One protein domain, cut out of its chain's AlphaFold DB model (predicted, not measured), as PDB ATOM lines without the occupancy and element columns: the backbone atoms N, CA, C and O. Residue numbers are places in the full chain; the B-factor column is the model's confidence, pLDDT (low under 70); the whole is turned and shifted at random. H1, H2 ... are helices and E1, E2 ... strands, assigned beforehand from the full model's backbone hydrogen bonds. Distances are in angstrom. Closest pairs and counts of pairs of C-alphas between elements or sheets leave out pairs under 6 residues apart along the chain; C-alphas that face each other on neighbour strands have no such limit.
ATOM      1  N   ALA A  41      79.552  42.356  16.217       91.12
ATOM      2  CA  ALA A  41      78.496  43.333  16.457       91.12
ATOM      3  C   ALA A  41      78.981  44.781  16.317       91.12
ATOM      4  O   ALA A  41      80.102  45.148  16.684       91.12
ATOM      5  N   TYR A  42      78.053  45.623  15.877       92.94
ATOM      6  CA  TYR A  42      78.187  47.073  15.845       92.94
ATOM      7  C   TYR A  42      77.232  47.710  16.849       92.94
ATOM      8  O   TYR A  42      76.319  47.072  17.374       92.94
ATOM      9  N   THR A  43      77.423  48.988  17.147       94.19
ATOM     10  CA  THR A  43      76.498  49.765  17.972       94.19
ATOM     11  C   THR A  43      76.150  51.066  17.270       94.19
ATOM     12  O   THR A  43      77.026  51.814  16.834       94.19
ATOM     13  N   LYS A  44      74.848  51.331  17.159       96.00
ATOM     14  CA  LYS A  44      74.321  52.633  16.770       96.00
ATOM     15  C   LYS A  44      74.180  53.486  18.021       96.00
ATOM     16  O   LYS A  44      73.381  53.148  18.893       96.00
ATOM     17  N   TYR A  45      74.935  54.571  18.098       96.88
ATOM     18  CA  TYR A  45      74.755  55.600  19.115       96.88
ATOM     19  C   TYR A  45      73.945  56.744  18.532       96.88
ATOM     20  O   TYR A  45      74.204  57.174  17.410       96.88
ATOM     21  N   GLU A  46      72.975  57.228  19.292       97.31
ATOM     22  CA  GLU A  46      72.065  58.292  18.887       97.31
ATOM     23  C   GLU A  46      72.058  59.376  19.962       97.31
ATOM     24  O   GLU A  46      72.018  59.068  21.154       97.31
ATOM     25  N   ALA A  47      72.091  60.632  19.529       96.25
ATOM     26  CA  ALA A  47      71.891  61.805  20.361       96.25
ATOM     27  C   ALA A  47      70.688  62.590  19.829       96.25
ATOM     28  O   ALA A  47      70.667  63.023  18.673       96.25
ATOM     29  N   GLY A  48      69.671  62.754  20.671       93.25
ATOM     30  CA  GLY A  48      68.516  63.598  20.378       93.25
ATOM     31  C   GLY A  48      68.734  65.031  20.856       93.25
ATOM     32  O   GLY A  48      69.455  65.257  21.827       93.25
ATOM     33  N   ARG A  49      68.058  65.991  20.210       91.50
ATOM     34  CA  ARG A  49      68.011  67.398  20.646       91.50
ATOM     35  C   ARG A  49      69.406  68.016  20.823       91.50
ATOM     36  O   ARG A  49      69.689  68.666  21.824       91.50
ATOM     37  N   VAL A  50      70.268  67.835  19.833       93.69
ATOM     38  CA  VAL A  50      71.605  68.430  19.791       93.69
ATOM     39  C   VAL A  50      71.502  69.851  19.239       93.69
ATOM     40  O   VAL A  50      71.070  70.028  18.103       93.69
ATOM     41  N   HIS A  51      71.881  70.863  20.017       92.81
ATOM     42  CA  HIS A  51      71.940  72.244  19.524       92.81
ATOM     43  C   HIS A  51      73.052  72.406  18.474       92.81
ATOM     44  O   HIS A  51      74.103  71.769  18.597       92.81
ATOM     45  N   ALA A  52      72.853  73.279  17.484       90.75
ATOM     46  CA  ALA A  52      73.809  73.550  16.410       90.75
ATOM     47  C   ALA A  52      75.226  73.832  16.943       90.75
ATOM     48  O   ALA A  52      76.179  73.214  16.483       90.75
ATOM     49  N   ASP A  53      75.353  74.655  17.990       87.44
ATOM     50  CA  ASP A  53      76.644  75.019  18.605       87.44
ATOM     51  C   ASP A  53      77.423  73.840  19.216       87.44
ATOM     52  O   ASP A  53      78.644  73.902  19.380       87.44
ATOM     53  N   LEU A  54      76.728  72.758  19.590       87.44
ATOM     54  CA  LEU A  54      77.364  71.537  20.096       87.44
ATOM     55  C   LEU A  54      77.820  70.624  18.955       87.44
ATOM     56  O   LEU A  54      78.800  69.892  19.117       87.44
ATOM     57  N   LEU A  55      77.096  70.651  17.835       88.00
ATOM     58  CA  LEU A  55      77.295  69.767  16.692       88.00
ATOM     59  C   LEU A  55      78.313  70.329  15.690       88.00
ATOM     60  O   LEU A  55      79.215  69.608  15.264       88.00
ATOM     61  N   PHE A  56      78.191  71.614  15.360       86.00
ATOM     62  CA  PHE A  56      79.010  72.340  14.392       86.00
ATOM     63  C   PHE A  56      79.782  73.423  15.132       86.00
ATOM     64  O   PHE A  56      79.327  74.553  15.309       86.00
ATOM     65  N   ARG A  57      80.952  73.067  15.653       73.94
ATOM     66  CA  ARG A  57      81.763  74.058  16.353       73.94
ATOM     67  C   ARG A  57      82.423  75.022  15.387       73.94
ATOM     68  O   ARG A  57      83.026  74.617  14.402       73.94
ATOM     69  N   SER A  58      82.424  76.296  15.771       54.69
ATOM     70  CA  SER A  58      83.305  77.287  15.164       54.69
ATOM     71  C   SER A  58      84.766  77.026  15.583       54.69
ATOM     72  O   SER A  58      85.005  76.757  16.765       54.69
ATOM     73  N   PRO A  59      85.754  77.171  14.675       53.66
ATOM     74  CA  PRO A  59      87.182  76.964  14.956       53.66
ATOM     75  C   PRO A  59      87.753  77.755  16.149       53.66
ATOM     76  O   PRO A  59      88.830  77.423  16.635       53.66
ATOM     77  N   ASN A  60      87.044  78.782  16.634       52.50
ATOM     78  CA  ASN A  60      87.511  79.722  17.659       52.50
ATOM     79  C   ASN A  60      86.729  79.650  18.994       52.50
ATOM     80  O   ASN A  60      86.858  80.543  19.829       52.50
ATOM     81  N   GLY A  61      85.873  78.642  19.200       53.91
ATOM     82  CA  GLY A  61      84.981  78.565  20.367       53.91
ATOM     83  C   GLY A  61      85.649  78.074  21.663       53.91
ATOM     84  O   GLY A  61      86.297  77.033  21.680       53.91
ATOM     85  N   ALA A  62      85.409  78.776  22.777       54.38
ATOM     86  CA  ALA A  62      85.948  78.515  24.125       54.38
ATOM     87  C   ALA A  62      85.382  77.270  24.855       54.38
ATOM     88  O   ALA A  62      85.662  77.050  26.034       54.38
ATOM     89  N   LEU A  63      84.565  76.456  24.190       55.66
ATOM     90  CA  LEU A  63      83.937  75.274  24.780       55.66
ATOM     91  C   LEU A  63      84.823  74.059  24.491       55.66
ATOM     92  O   LEU A  63      84.780  73.605  23.370       55.66
ATOM     93  N   GLY A  64      85.605  73.544  25.449       62.81
ATOM     94  CA  GLY A  64      86.196  72.178  25.519       62.81
ATOM     95  C   GLY A  64      86.689  71.456  24.234       62.81
ATOM     96  O   GLY A  64      86.937  72.076  23.210       62.81
ATOM     97  N   PRO A  65      86.857  70.117  24.242       65.81
ATOM     98  CA  PRO A  65      87.094  69.302  23.037       65.81
ATOM     99  C   PRO A  65      85.781  68.974  22.290       65.81
ATOM    100  O   PRO A  65      84.728  68.962  22.939       65.81
ATOM    101  N   PRO A  66      85.791  68.716  20.963       74.00
ATOM    102  CA  PRO A  66      84.562  68.507  20.191       74.00
ATOM    103  C   PRO A  66      83.781  67.274  20.659       74.00
ATOM    104  O   PRO A  66      84.363  66.264  21.066       74.00
ATOM    105  N   LEU A  67      82.449  67.361  20.613       84.12
ATOM    106  CA  LEU A  67      81.568  66.284  21.072       84.12
ATOM    107  C   LEU A  67      81.311  65.227  19.991       84.12
ATOM    108  O   LEU A  67      81.082  64.069  20.332       84.12
ATOM    109  N   PHE A  68      81.371  65.602  18.713       87.94
ATOM    110  CA  PHE A  68      80.995  64.748  17.588       87.94
ATOM    111  C   PHE A  68      82.113  64.667  16.535       87.94
ATOM    112  O   PHE A  68      82.778  65.675  16.281       87.94
ATOM    113  N   PRO A  69      82.302  63.503  15.885       85.81
ATOM    114  CA  PRO A  69      81.794  62.179  16.284       85.81
ATOM    115  C   PRO A  69      82.431  61.676  17.602       85.81
ATOM    116  O   PRO A  69      83.362  62.291  18.124       85.81
ATOM    117  N   LEU A  70      81.930  60.561  18.164       85.44
ATOM    118  CA  LEU A  70      82.386  60.032  19.472       85.44
ATOM    119  C   LEU A  70      83.907  59.804  19.538       85.44
ATOM    120  O   LEU A  70      84.524  60.014  20.588       85.44
ATOM    121  N   GLU A  71      84.513  59.389  18.423       75.25
ATOM    122  CA  GLU A  71      85.940  59.093  18.317       75.25
ATOM    123  C   GLU A  71      86.673  60.230  17.603       75.25
ATOM    124  O   GLU A  71      86.531  60.419  16.400       75.25
ATOM    125  N   GLY A  72      87.488  60.980  18.353       65.00
ATOM    126  CA  GLY A  72      88.395  61.975  17.777       65.00
ATOM    127  C   GLY A  72      87.701  63.200  17.187       65.00
ATOM    128  O   GLY A  72      88.167  63.686  16.171       65.00
ATOM    129  N   GLY A  73      86.604  63.675  17.789       62.31
ATOM    130  CA  GLY A  73      85.847  64.834  17.319       62.31
ATOM    131  C   GLY A  73      86.722  66.008  16.869       62.31
ATOM    132  O   GLY A  73      87.523  66.522  17.650       62.31
ATOM    133  N   TRP A  74      86.518  66.428  15.619       62.50
ATOM    134  CA  TRP A  74      87.088  67.653  15.047       62.50
ATOM    135  C   TRP A  74      86.016  68.473  14.324       62.50
ATOM    136  O   TRP A  74      86.025  69.688  14.478       62.50
ATOM    137  N   ASP A  75      85.072  67.830  13.615       73.75
ATOM    138  CA  ASP A  75      83.937  68.500  12.959       73.75
ATOM    139  C   ASP A  75      82.903  67.485  12.411       73.75
ATOM    140  O   ASP A  75      83.234  66.663  11.548       73.75
ATOM    141  N   ALA A  76      81.652  67.534  12.889       84.00
ATOM    142  CA  ALA A  76      80.565  66.702  12.368       84.00
ATOM    143  C   ALA A  76      80.122  67.125  10.959       84.00
ATOM    144  O   ALA A  76      79.728  66.267  10.169       84.00
ATOM    145  N   GLU A  77      80.214  68.415  10.621       83.44
ATOM    146  CA  GLU A  77      79.884  68.909   9.286       83.44
ATOM    147  C   GLU A  77      80.855  68.360   8.249       83.44
ATOM    148  O   GLU A  77      80.413  67.986   7.171       83.44
ATOM    149  N   ALA A  78      82.147  68.245   8.570       81.06
ATOM    150  CA  ALA A  78      83.134  67.653   7.675       81.06
ATOM    151  C   ALA A  78      83.014  66.124   7.574       81.06
ATOM    152  O   ALA A  78      83.148  65.579   6.473       81.06
ATOM    153  N   GLN A  79      82.747  65.432   8.686       84.12
ATOM    154  CA  GLN A  79      82.902  63.971   8.789       84.12
ATOM    155  C   GLN A  79      81.607  63.171   8.620       84.12
ATOM    156  O   GLN A  79      81.671  61.993   8.274       84.12
ATOM    157  N   CYS A  80      80.450  63.788   8.853       90.44
ATOM    158  CA  CYS A  80      79.162  63.104   8.835       90.44
ATOM    159  C   CYS A  80      78.253  63.617   7.724       90.44
ATOM    160  O   CYS A  80      78.420  64.714   7.179       90.44
ATOM    161  N   ASN A  81      77.268  62.789   7.395       93.56
ATOM    162  CA  ASN A  81      76.280  63.115   6.386       93.56
ATOM    163  C   ASN A  81      75.166  63.971   6.975       93.56
ATOM    164  O   ASN A  81      74.803  63.847   8.142       93.56
ATOM    165  N   GLY A  82      74.621  64.850   6.150       94.12
ATOM    166  CA  GLY A  82      73.599  65.804   6.553       94.12
ATOM    167  C   GLY A  82      72.779  66.280   5.362       94.12
ATOM    168  O   GLY A  82      72.950  65.757   4.258       94.12
ATOM    169  N   PRO A  83      71.910  67.288   5.537       92.38
ATOM    170  CA  PRO A  83      71.014  67.760   4.478       92.38
ATOM    171  C   PRO A  83      71.728  68.169   3.185       92.38
ATOM    172  O   PRO A  83      71.215  67.931   2.097       92.38
ATOM    173  N   SER A  84      72.922  68.758   3.296       89.69
ATOM    174  CA  SER A  84      73.741  69.192   2.158       89.69
ATOM    175  C   SER A  84      74.598  68.074   1.554       89.69
ATOM    176  O   SER A  84      75.105  68.225   0.443       89.69
ATOM    177  N   ARG A  85      74.785  66.960   2.273       90.12
ATOM    178  CA  ARG A  85      75.648  65.833   1.891       90.12
ATOM    179  C   ARG A  85      74.997  64.515   2.330       90.12
ATOM    180  O   ARG A  85      75.403  63.947   3.347       90.12
ATOM    181  N   PRO A  86      73.942  64.054   1.633       92.19
ATOM    182  CA  PRO A  86      73.292  62.793   1.963       92.19
ATOM    183  C   PRO A  86      74.210  61.602   1.658       92.19
ATOM    184  O   PRO A  86      75.175  61.714   0.899       92.19
ATOM    185  N   PHE A  87      73.885  60.432   2.214       88.56
ATOM    186  CA  PHE A  87      74.590  59.200   1.860       88.56
ATOM    187  C   PHE A  87      74.483  58.913   0.354       88.56
ATOM    188  O   PHE A  87      73.388  59.007  -0.203       88.56
ATOM    189  N   PRO A  88      75.573  58.471  -0.299       87.12
ATOM    190  CA  PRO A  88      75.552  58.138  -1.722       87.12
ATOM    191  C   PRO A  88      74.793  56.834  -2.020       87.12
ATOM    192  O   PRO A  88      74.455  56.567  -3.170       87.12
ATOM    193  N   SER A  89      74.545  55.996  -1.007       86.75
ATOM    194  CA  SER A  89      73.790  54.747  -1.134       86.75
ATOM    195  C   SER A  89      73.310  54.226   0.226       86.75
ATOM    196  O   SER A  89      73.809  54.628   1.279       86.75
ATOM    197  N   ALA A  90      72.375  53.271   0.207       86.94
ATOM    198  CA  ALA A  90      71.962  52.546   1.411       86.94
ATOM    199  C   ALA A  90      73.121  51.751   2.041       86.94
ATOM    200  O   ALA A  90      73.248  51.717   3.261       86.94
ATOM    201  N   ALA A  91      74.005  51.172   1.219       83.56
ATOM    202  CA  ALA A  91      75.194  50.471   1.702       83.56
ATOM    203  C   ALA A  91      76.132  51.416   2.470       83.56
ATOM    204  O   ALA A  91      76.569  51.084   3.566       83.56
ATOM    205  N   ALA A  92      76.354  52.633   1.958       83.75
ATOM    206  CA  ALA A  92      77.157  53.642   2.645       83.75
ATOM    207  C   ALA A  92      76.532  54.083   3.980       83.75
ATOM    208  O   ALA A  92      77.256  54.336   4.938       83.75
ATOM    209  N   LYS A  93      75.195  54.138   4.069       89.00
ATOM    210  CA  LYS A  93      74.471  54.446   5.317       89.00
ATOM    211  C   LYS A  93      74.638  53.369   6.387       89.00
ATOM    212  O   LYS A  93      74.591  53.672   7.573       89.00
ATOM    213  N   ASN A  94      74.858  52.131   5.969       88.44
ATOM    214  CA  ASN A  94      75.035  50.999   6.869       88.44
ATOM    215  C   ASN A  94      76.510  50.653   7.118       88.44
ATOM    216  O   ASN A  94      76.774  49.759   7.916       88.44
ATOM    217  N   ALA A  95      77.460  51.345   6.485       87.12
ATOM    218  CA  ALA A  95      78.880  51.045   6.610       87.12
ATOM    219  C   ALA A  95      79.449  51.383   8.009       87.12
ATOM    220  O   ALA A  95      78.941  52.275   8.700       87.12
ATOM    221  N   PRO A  96      80.537  50.723   8.440       86.56
ATOM    222  CA  PRO A  96      81.275  51.069   9.650       86.56
ATOM    223  C   PRO A  96      81.728  52.531   9.654       86.56
ATOM    224  O   PRO A  96      82.285  53.023   8.675       86.56
ATOM    225  N   GLY A  97      81.498  53.232  10.765       87.25
ATOM    226  CA  GLY A  97      81.824  54.653  10.898       87.25
ATOM    227  C   GLY A  97      80.808  55.598  10.252       87.25
ATOM    228  O   GLY A  97      80.975  56.810  10.362       87.25
ATOM    229  N   ALA A  98      79.748  55.086   9.610       90.38
ATOM    230  CA  ALA A  98      78.679  55.923   9.079       90.38
ATOM    231  C   ALA A  98      78.051  56.768  10.193       90.38
ATOM    232  O   ALA A  98      77.712  56.260  11.264       90.38
ATOM    233  N   CYS A  99      77.867  58.055   9.924       94.62
ATOM    234  CA  CYS A  99      77.205  58.981  10.826       94.62
ATOM    235  C   CYS A  99      76.355  59.985  10.055       94.62
ATOM    236  O   CYS A  99      76.655  60.335   8.911       94.62
ATOM    237  N   GLU A 100      75.276  60.436  10.682       95.75
ATOM    238  CA  GLU A 100      74.310  61.357  10.096       95.75
ATOM    239  C   GLU A 100      73.846  62.360  11.144       95.75
ATOM    240  O   GLU A 100      73.626  62.002  12.304       95.75
ATOM    241  N   TYR A 101      73.615  63.591  10.711       95.69
ATOM    242  CA  TYR A 101      72.825  64.559  11.448       95.69
ATOM    243  C   TYR A 101      71.615  65.005  10.628       95.69
ATOM    244  O   TYR A 101      71.647  65.073   9.400       95.69
ATOM    245  N   THR A 102      70.514  65.315  11.303       96.44
ATOM    246  CA  THR A 102      69.267  65.741  10.653       96.44
ATOM    247  C   THR A 102      68.637  66.884  11.444       96.44
ATOM    248  O   THR A 102      68.502  66.748  12.661       96.44
ATOM    249  N   PRO A 103      68.254  68.002  10.798       96.25
ATOM    250  CA  PRO A 103      67.517  69.076  11.451       96.25
ATOM    251  C   PRO A 103      66.190  68.567  12.012       96.25
ATOM    252  O   PRO A 103      65.460  67.836  11.345       96.25
ATOM    253  N   THR A 104      65.864  68.989  13.227       95.75
ATOM    254  CA  THR A 104      64.611  68.650  13.925       95.75
ATOM    255  C   THR A 104      63.715  69.870  14.166       95.75
ATOM    256  O   THR A 104      62.631  69.733  14.727       95.75
ATOM    257  N   GLY A 105      64.142  71.049  13.698       93.44
ATOM    258  CA  GLY A 105      63.448  72.331  13.840       93.44
ATOM    259  C   GLY A 105      64.244  73.327  14.688       93.44
ATOM    260  O   GLY A 105      64.924  72.935  15.633       93.44
ATOM    261  N   GLY A 106      64.167  74.617  14.340       92.06
ATOM    262  CA  GLY A 106      65.041  75.644  14.925       92.06
ATOM    263  C   GLY A 106      66.522  75.286  14.747       92.06
ATOM    264  O   GLY A 106      66.891  74.703  13.729       92.06
ATOM    265  N   ASP A 107      67.328  75.545  15.776       92.88
ATOM    266  CA  ASP A 107      68.766  75.230  15.809       92.88
ATOM    267  C   ASP A 107      69.059  73.837  16.398       92.88
ATOM    268  O   ASP A 107      70.104  73.604  17.006       92.88
ATOM    269  N   MET A 108      68.122  72.892  16.255       94.75
ATOM    270  CA  MET A 108      68.198  71.567  16.874       94.75
ATOM    271  C   MET A 108      68.348  70.450  15.847       94.75
ATOM    272  O   MET A 108      67.669  70.416  14.817       94.75
ATOM    273  N   TYR A 109      69.150  69.450  16.196       95.75
ATOM    274  CA  TYR A 109      69.486  68.306  15.361       95.75
ATOM    275  C   TYR A 109      69.299  66.988  16.115       95.75
ATOM    276  O   TYR A 109      69.445  66.904  17.334       95.75
ATOM    277  N   SER A 110      69.019  65.923  15.373       96.25
ATOM    278  CA  SER A 110      69.323  64.559  15.798       96.25
ATOM    279  C   SER A 110      70.646  64.136  15.181       96.25
ATOM    280  O   SER A 110      70.892  64.453  14.017       96.25
ATOM    281  N   PHE A 111      71.453  63.382  15.914       96.19
ATOM    282  CA  PHE A 111      72.688  62.787  15.417       96.19
ATOM    283  C   PHE A 111      72.678  61.283  15.665       96.19
ATOM    284  O   PHE A 111      72.230  60.828  16.719       96.19
ATOM    285  N   TRP A 112      73.213  60.502  14.732       96.75
ATOM    286  CA  TRP A 112      73.566  59.117  15.005       96.75
ATOM    287  C   TRP A 112      74.880  58.723  14.344       96.75
ATOM    288  O   TRP A 112      75.273  59.282  13.324       96.75
ATOM    289  N   GLN A 113      75.536  57.716  14.914       95.25
ATOM    290  CA  GLN A 113      76.705  57.079  14.320       95.25
ATOM    291  C   GLN A 113      76.724  55.573  14.576       95.25
ATOM    292  O   GLN A 113      76.322  55.110  15.646       95.25
ATOM    293  N   LYS A 114      77.207  54.811  13.597       93.56
ATOM    294  CA  LYS A 114      77.479  53.377  13.696       93.56
ATOM    295  C   LYS A 114      78.963  53.179  13.976       93.56
ATOM    296  O   LYS A 114      79.802  53.537  13.155       93.56
ATOM    297  N   VAL A 115      79.290  52.575  15.112       90.50
ATOM    298  CA  VAL A 115      80.673  52.239  15.483       90.50
ATOM    299  C   VAL A 115      80.804  50.749  15.769       90.50
ATOM    300  O   VAL A 115      79.807  50.117  16.138       90.50
ATOM    301  N   PRO A 116      82.005  50.169  15.608       88.75
ATOM    302  CA  PRO A 116      82.288  48.824  16.085       88.75
ATOM    303  C   PRO A 116      81.832  48.637  17.542       88.75
ATOM    304  O   PRO A 116      82.031  49.512  18.390       88.75
ATOM    305  N   GLY A 117      81.181  47.512  17.835       89.56
ATOM    306  CA  GLY A 117      80.700  47.205  19.176       89.56
ATOM    307  C   GLY A 117      81.847  46.985  20.161       89.56
ATOM    308  O   GLY A 117      83.011  46.834  19.786       89.56
ATOM    309  N   ASP A 118      81.509  46.942  21.442       87.38
ATOM    310  CA  ASP A 118      82.480  46.841  22.532       87.38
ATOM    311  C   ASP A 118      83.428  45.652  22.394       87.38
ATOM    312  O   ASP A 118      84.641  45.844  22.438       87.38
ATOM    313  N   ARG A 119      82.908  44.449  22.119       88.00
ATOM    314  CA  ARG A 119      83.749  43.273  21.856       88.00
ATOM    315  C   ARG A 119      84.672  43.504  20.669       88.00
ATOM    316  O   ARG A 119      85.846  43.164  20.742       88.00
ATOM    317  N   ASP A 273      89.221  53.322  25.557       81.06
ATOM    318  CA  ASP A 273      87.774  53.421  25.313       81.06
ATOM    319  C   ASP A 273      87.325  54.836  24.927       81.06
ATOM    320  O   ASP A 273      86.726  55.584  25.705       81.06
ATOM    321  N   ARG A 274      87.622  55.224  23.683       80.50
ATOM    322  CA  ARG A 274      87.250  56.549  23.158       80.50
ATOM    323  C   ARG A 274      85.742  56.725  22.995       80.50
ATOM    324  O   ARG A 274      85.249  57.832  23.205       80.50
ATOM    325  N   VAL A 275      85.027  55.649  22.672       88.00
ATOM    326  CA  VAL A 275      83.571  55.662  22.479       88.00
ATOM    327  C   VAL A 275      82.860  55.879  23.807       88.00
ATOM    328  O   VAL A 275      82.073  56.816  23.895       88.00
ATOM    329  N   SER A 276      83.162  55.101  24.853       87.81
ATOM    330  CA  SER A 276      82.510  55.290  26.157       87.81
ATOM    331  C   SER A 276      82.825  56.658  26.752       87.81
ATOM    332  O   SER A 276      81.924  57.320  27.265       87.81
ATOM    333  N   MET A 277      84.067  57.140  26.605       85.94
ATOM    334  CA  MET A 277      84.409  58.515  26.976       85.94
ATOM    335  C   MET A 277      83.610  59.546  26.166       85.94
ATOM    336  O   MET A 277      83.136  60.524  26.734       85.94
ATOM    337  N   GLY A 278      83.437  59.353  24.855       88.94
ATOM    338  CA  GLY A 278      82.617  60.231  24.012       88.94
ATOM    339  C   GLY A 278      81.148  60.244  24.421       88.94
ATOM    340  O   GLY A 278      80.551  61.309  24.542       88.94
ATOM    341  N   VAL A 279      80.591  59.070  24.715       92.00
ATOM    342  CA  VAL A 279      79.216  58.914  25.192       92.00
ATOM    343  C   VAL A 279      79.047  59.603  26.541       92.00
ATOM    344  O   VAL A 279      78.030  60.254  26.770       92.00
ATOM    345  N   GLN A 280      80.043  59.509  27.425       91.31
ATOM    346  CA  GLN A 280      80.017  60.234  28.687       91.31
ATOM    347  C   GLN A 280      80.046  61.748  28.461       91.31
ATOM    348  O   GLN A 280      79.202  62.440  29.015       91.31
ATOM    349  N   ARG A 281      80.896  62.255  27.554       89.81
ATOM    350  CA  ARG A 281      80.888  63.681  27.179       89.81
ATOM    351  C   ARG A 281      79.530  64.139  26.634       89.81
ATOM    352  O   ARG A 281      79.121  65.260  26.915       89.81
ATOM    353  N   TRP A 282      78.817  63.299  25.877       91.56
ATOM    354  CA  TRP A 282      77.449  63.609  25.438       91.56
ATOM    355  C   TRP A 282      76.485  63.744  26.619       91.56
ATOM    356  O   TRP A 282      75.707  64.695  26.665       91.56
ATOM    357  N   ARG A 283      76.550  62.826  27.591       93.38
ATOM    358  CA  ARG A 283      75.719  62.885  28.804       93.38
ATOM    359  C   ARG A 283      76.043  64.104  29.662       93.38
ATOM    360  O   ARG A 283      75.124  64.770  30.122       93.38
ATOM    361  N   ASP A 284      77.325  64.418  29.828       91.12
ATOM    362  CA  ASP A 284      77.788  65.581  30.592       91.12
ATOM    363  C   ASP A 284      77.337  66.900  29.939       91.12
ATOM    364  O   ASP A 284      77.086  67.886  30.627       91.12
ATOM    365  N   ALA A 285      77.160  66.906  28.613       89.19
ATOM    366  CA  ALA A 285      76.564  68.009  27.858       89.19
ATOM    367  C   ALA A 285      75.019  68.032  27.899       89.19
ATOM    368  O   ALA A 285      74.399  68.842  27.211       89.19
ATOM    369  N   GLY A 286      74.383  67.152  28.681       92.00
ATOM    370  CA  GLY A 286      72.930  67.091  28.847       92.00
ATOM    371  C   GLY A 286      72.173  66.473  27.669       92.00
ATOM    372  O   GLY A 286      70.961  66.665  27.560       92.00
ATOM    373  N   LEU A 287      72.856  65.750  26.774       92.75
ATOM    374  CA  LEU A 287      72.225  65.132  25.608       92.75
ATOM    375  C   LEU A 287      71.481  63.845  25.979       92.75
ATOM    376  O   LEU A 287      71.939  63.043  26.797       92.75
ATOM    377  N   GLU A 288      70.359  63.600  25.303       92.62
ATOM    378  CA  GLU A 288      69.669  62.315  25.379       92.62
ATOM    379  C   GLU A 288      70.413  61.287  24.521       92.62
ATOM    380  O   GLU A 288      70.355  61.349  23.292       92.62
ATOM    381  N   VAL A 289      71.098  60.340  25.169       95.38
ATOM    382  CA  VAL A 289      71.897  59.317  24.483       95.38
ATOM    383  C   VAL A 289      71.189  57.970  24.476       95.38
ATOM    384  O   VAL A 289      70.827  57.442  25.529       95.38
ATOM    385  N   ARG A 290      71.070  57.366  23.293       96.38
ATOM    386  CA  ARG A 290      70.602  55.986  23.112       96.38
ATOM    387  C   ARG A 290      71.688  55.162  22.434       96.38
ATOM    388  O   ARG A 290      72.423  55.667  21.591       96.38
ATOM    389  N   ALA A 291      71.788  53.892  22.808       95.75
ATOM    390  CA  ALA A 291      72.696  52.937  22.188       95.75
ATOM    391  C   ALA A 291      71.912  51.682  21.807       95.75
ATOM    392  O   ALA A 291      71.162  51.145  22.623       95.75
ATOM    393  N   LYS A 292      72.079  51.222  20.569       95.31
ATOM    394  CA  LYS A 292      71.435  50.015  20.055       95.31
ATOM    395  C   LYS A 292      72.469  49.114  19.397       95.31
ATOM    396  O   LYS A 292      73.092  49.512  18.413       95.31
ATOM    397  N   THR A 293      72.602  47.889  19.895       93.75
ATOM    398  CA  THR A 293      73.395  46.851  19.229       93.75
ATOM    399  C   THR A 293      72.783  46.528  17.869       93.75
ATOM    400  O   THR A 293      71.570  46.333  17.748       93.75
ATOM    401  N   LEU A 294      73.626  46.490  16.846       92.25
ATOM    402  CA  LEU A 294      73.275  46.098  15.492       92.25
ATOM    403  C   LEU A 294      73.894  44.727  15.192       92.25
ATOM    404  O   LEU A 294      75.059  44.512  15.548       92.25
ATOM    405  N   PRO A 295      73.150  43.816  14.540       88.31
ATOM    406  CA  PRO A 295      73.736  42.585  14.031       88.31
ATOM    407  C   PRO A 295      74.787  42.913  12.967       88.31
ATOM    408  O   PRO A 295      74.698  43.946  12.301       88.31
ATOM    409  N   TYR A 296      75.762  42.021  12.817       89.44
ATOM    410  CA  TYR A 296      76.735  42.099  11.738       89.44
ATOM    411  C   TYR A 296      76.052  41.890  10.382       89.44
ATOM    412  O   TYR A 296      75.266  40.955  10.216       89.44
ATOM    413  N   ASP A 297      76.361  42.751   9.415       88.38
ATOM    414  CA  ASP A 297      75.933  42.600   8.026       88.38
ATOM    415  C   ASP A 297      77.159  42.494   7.106       88.38
ATOM    416  O   ASP A 297      77.763  43.514   6.779       88.38
ATOM    417  N   PRO A 298      77.529  41.300   6.615       82.25
ATOM    418  CA  PRO A 298      78.711  41.139   5.769       82.25
ATOM    419  C   PRO A 298      78.643  41.927   4.450       82.25
ATOM    420  O   PRO A 298      79.686  42.155   3.844       82.25
ATOM    421  N   ALA A 299      77.460  42.356   3.992       81.94
ATOM    422  CA  ALA A 299      77.334  43.159   2.777       81.94
ATOM    423  C   ALA A 299      77.746  44.626   2.979       81.94
ATOM    424  O   ALA A 299      78.054  45.314   2.005       81.94
ATOM    425  N   THR A 300      77.723  45.119   4.221       82.62
ATOM    426  CA  THR A 300      77.963  46.538   4.530       82.62
ATOM    427  C   THR A 300      79.049  46.755   5.582       82.62
ATOM    428  O   THR A 300      79.743  47.767   5.526       82.62
ATOM    429  N   ASP A 301      79.257  45.792   6.482       84.25
ATOM    430  CA  ASP A 301      80.256  45.812   7.555       84.25
ATOM    431  C   ASP A 301      81.605  45.220   7.169       84.25
ATOM    432  O   ASP A 301      82.612  45.485   7.839       84.25
ATOM    433  N   PHE A 302      81.651  44.455   6.080       71.69
ATOM    434  CA  PHE A 302      82.908  44.010   5.509       71.69
ATOM    435  C   PHE A 302      83.500  45.140   4.671       71.69
ATOM    436  O   PHE A 302      83.175  45.341   3.503       71.69
ATOM    437  N   VAL A 303      84.371  45.918   5.301       58.72
ATOM    438  CA  VAL A 303      85.174  46.904   4.590       58.72
ATOM    439  C   VAL A 303      86.363  46.148   4.012       58.72
ATOM    440  O   VAL A 303      87.218  45.701   4.775       58.72
TER     441      VAL A 303
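What this domain is: This is residues 41 to 119 and 273 to 303 of the 347 residues of an uncharacterized protein of Raphidocelis subcapitata (UniProt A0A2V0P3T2). A twisted sheet of four strands, E2 - E3 - E1 - E4, has its longest helix, H4, over one face and the short H1 on that same face. Two more short helices, H2 and H3, only graze the sheet, and residues 56 to 75 form a long stretch with no named element. The printed part has 110 residues, with elements in the order E1 H1 H2 H3 E2 E3 H4 E4; the sheet is antiparallel throughout and the class is mixed, helices and strands. It is compact, radius of gyration of the C-alphas 13.7 A, spanning 42 by 31 by 22 A.

How they stand to each other: E1, residues 42 to 51, bends by 57 degrees at residue 48. H1, residues 52 to 55, is on the sheet. H2, residues 76 to 79, and H3, residues 90 to 94, are apart. E2, residues 99 to 105, and E3, residues 108 to 116, form an antiparallel hairpin at 163 degrees, N 102 and O 110 2.9 A apart. E3 and E1 are antiparallel at 164 degrees, N 45 and O 113 2.9 A apart. H4, residues 274 to 284, lies over E1 at a height over the sheet of 9.5 A; on the local plane they stand at 28 degrees, only just along the strands. E4, residues 288 to 294, is antiparallel to E1 at 160 degrees, N 44 and O 292 2.8 A apart. The closest C-alphas of H4 and E4, Arg 283 and Val 289, are 6.8 A apart. In H3 and H4 every O i to N i+4 pair is within hydrogen-bond range; H1 and H2 are too short for one.

Where its parts are: E1 begins at C-alpha 42, (78.187, 47.073, 15.845), and measures 26.2 A. E2 measures 19.4 A, E3 26.8 A and H4 15.0 A. E4, 19.3 A, ends at C-alpha 294, (73.275, 46.098, 15.492).

The domain as a whole: The C-alphas farthest apart, Ala 62 and Pro 298, are 42.3 A apart. Residues 120 to 272 are not printed; C-alphas 119 and 273 are 11.5 A apart across the cut. The link from H1 to H2 is long, 20 residues. pLDDT is under 70 at residues 58 to 65, 72 to 74 and 303.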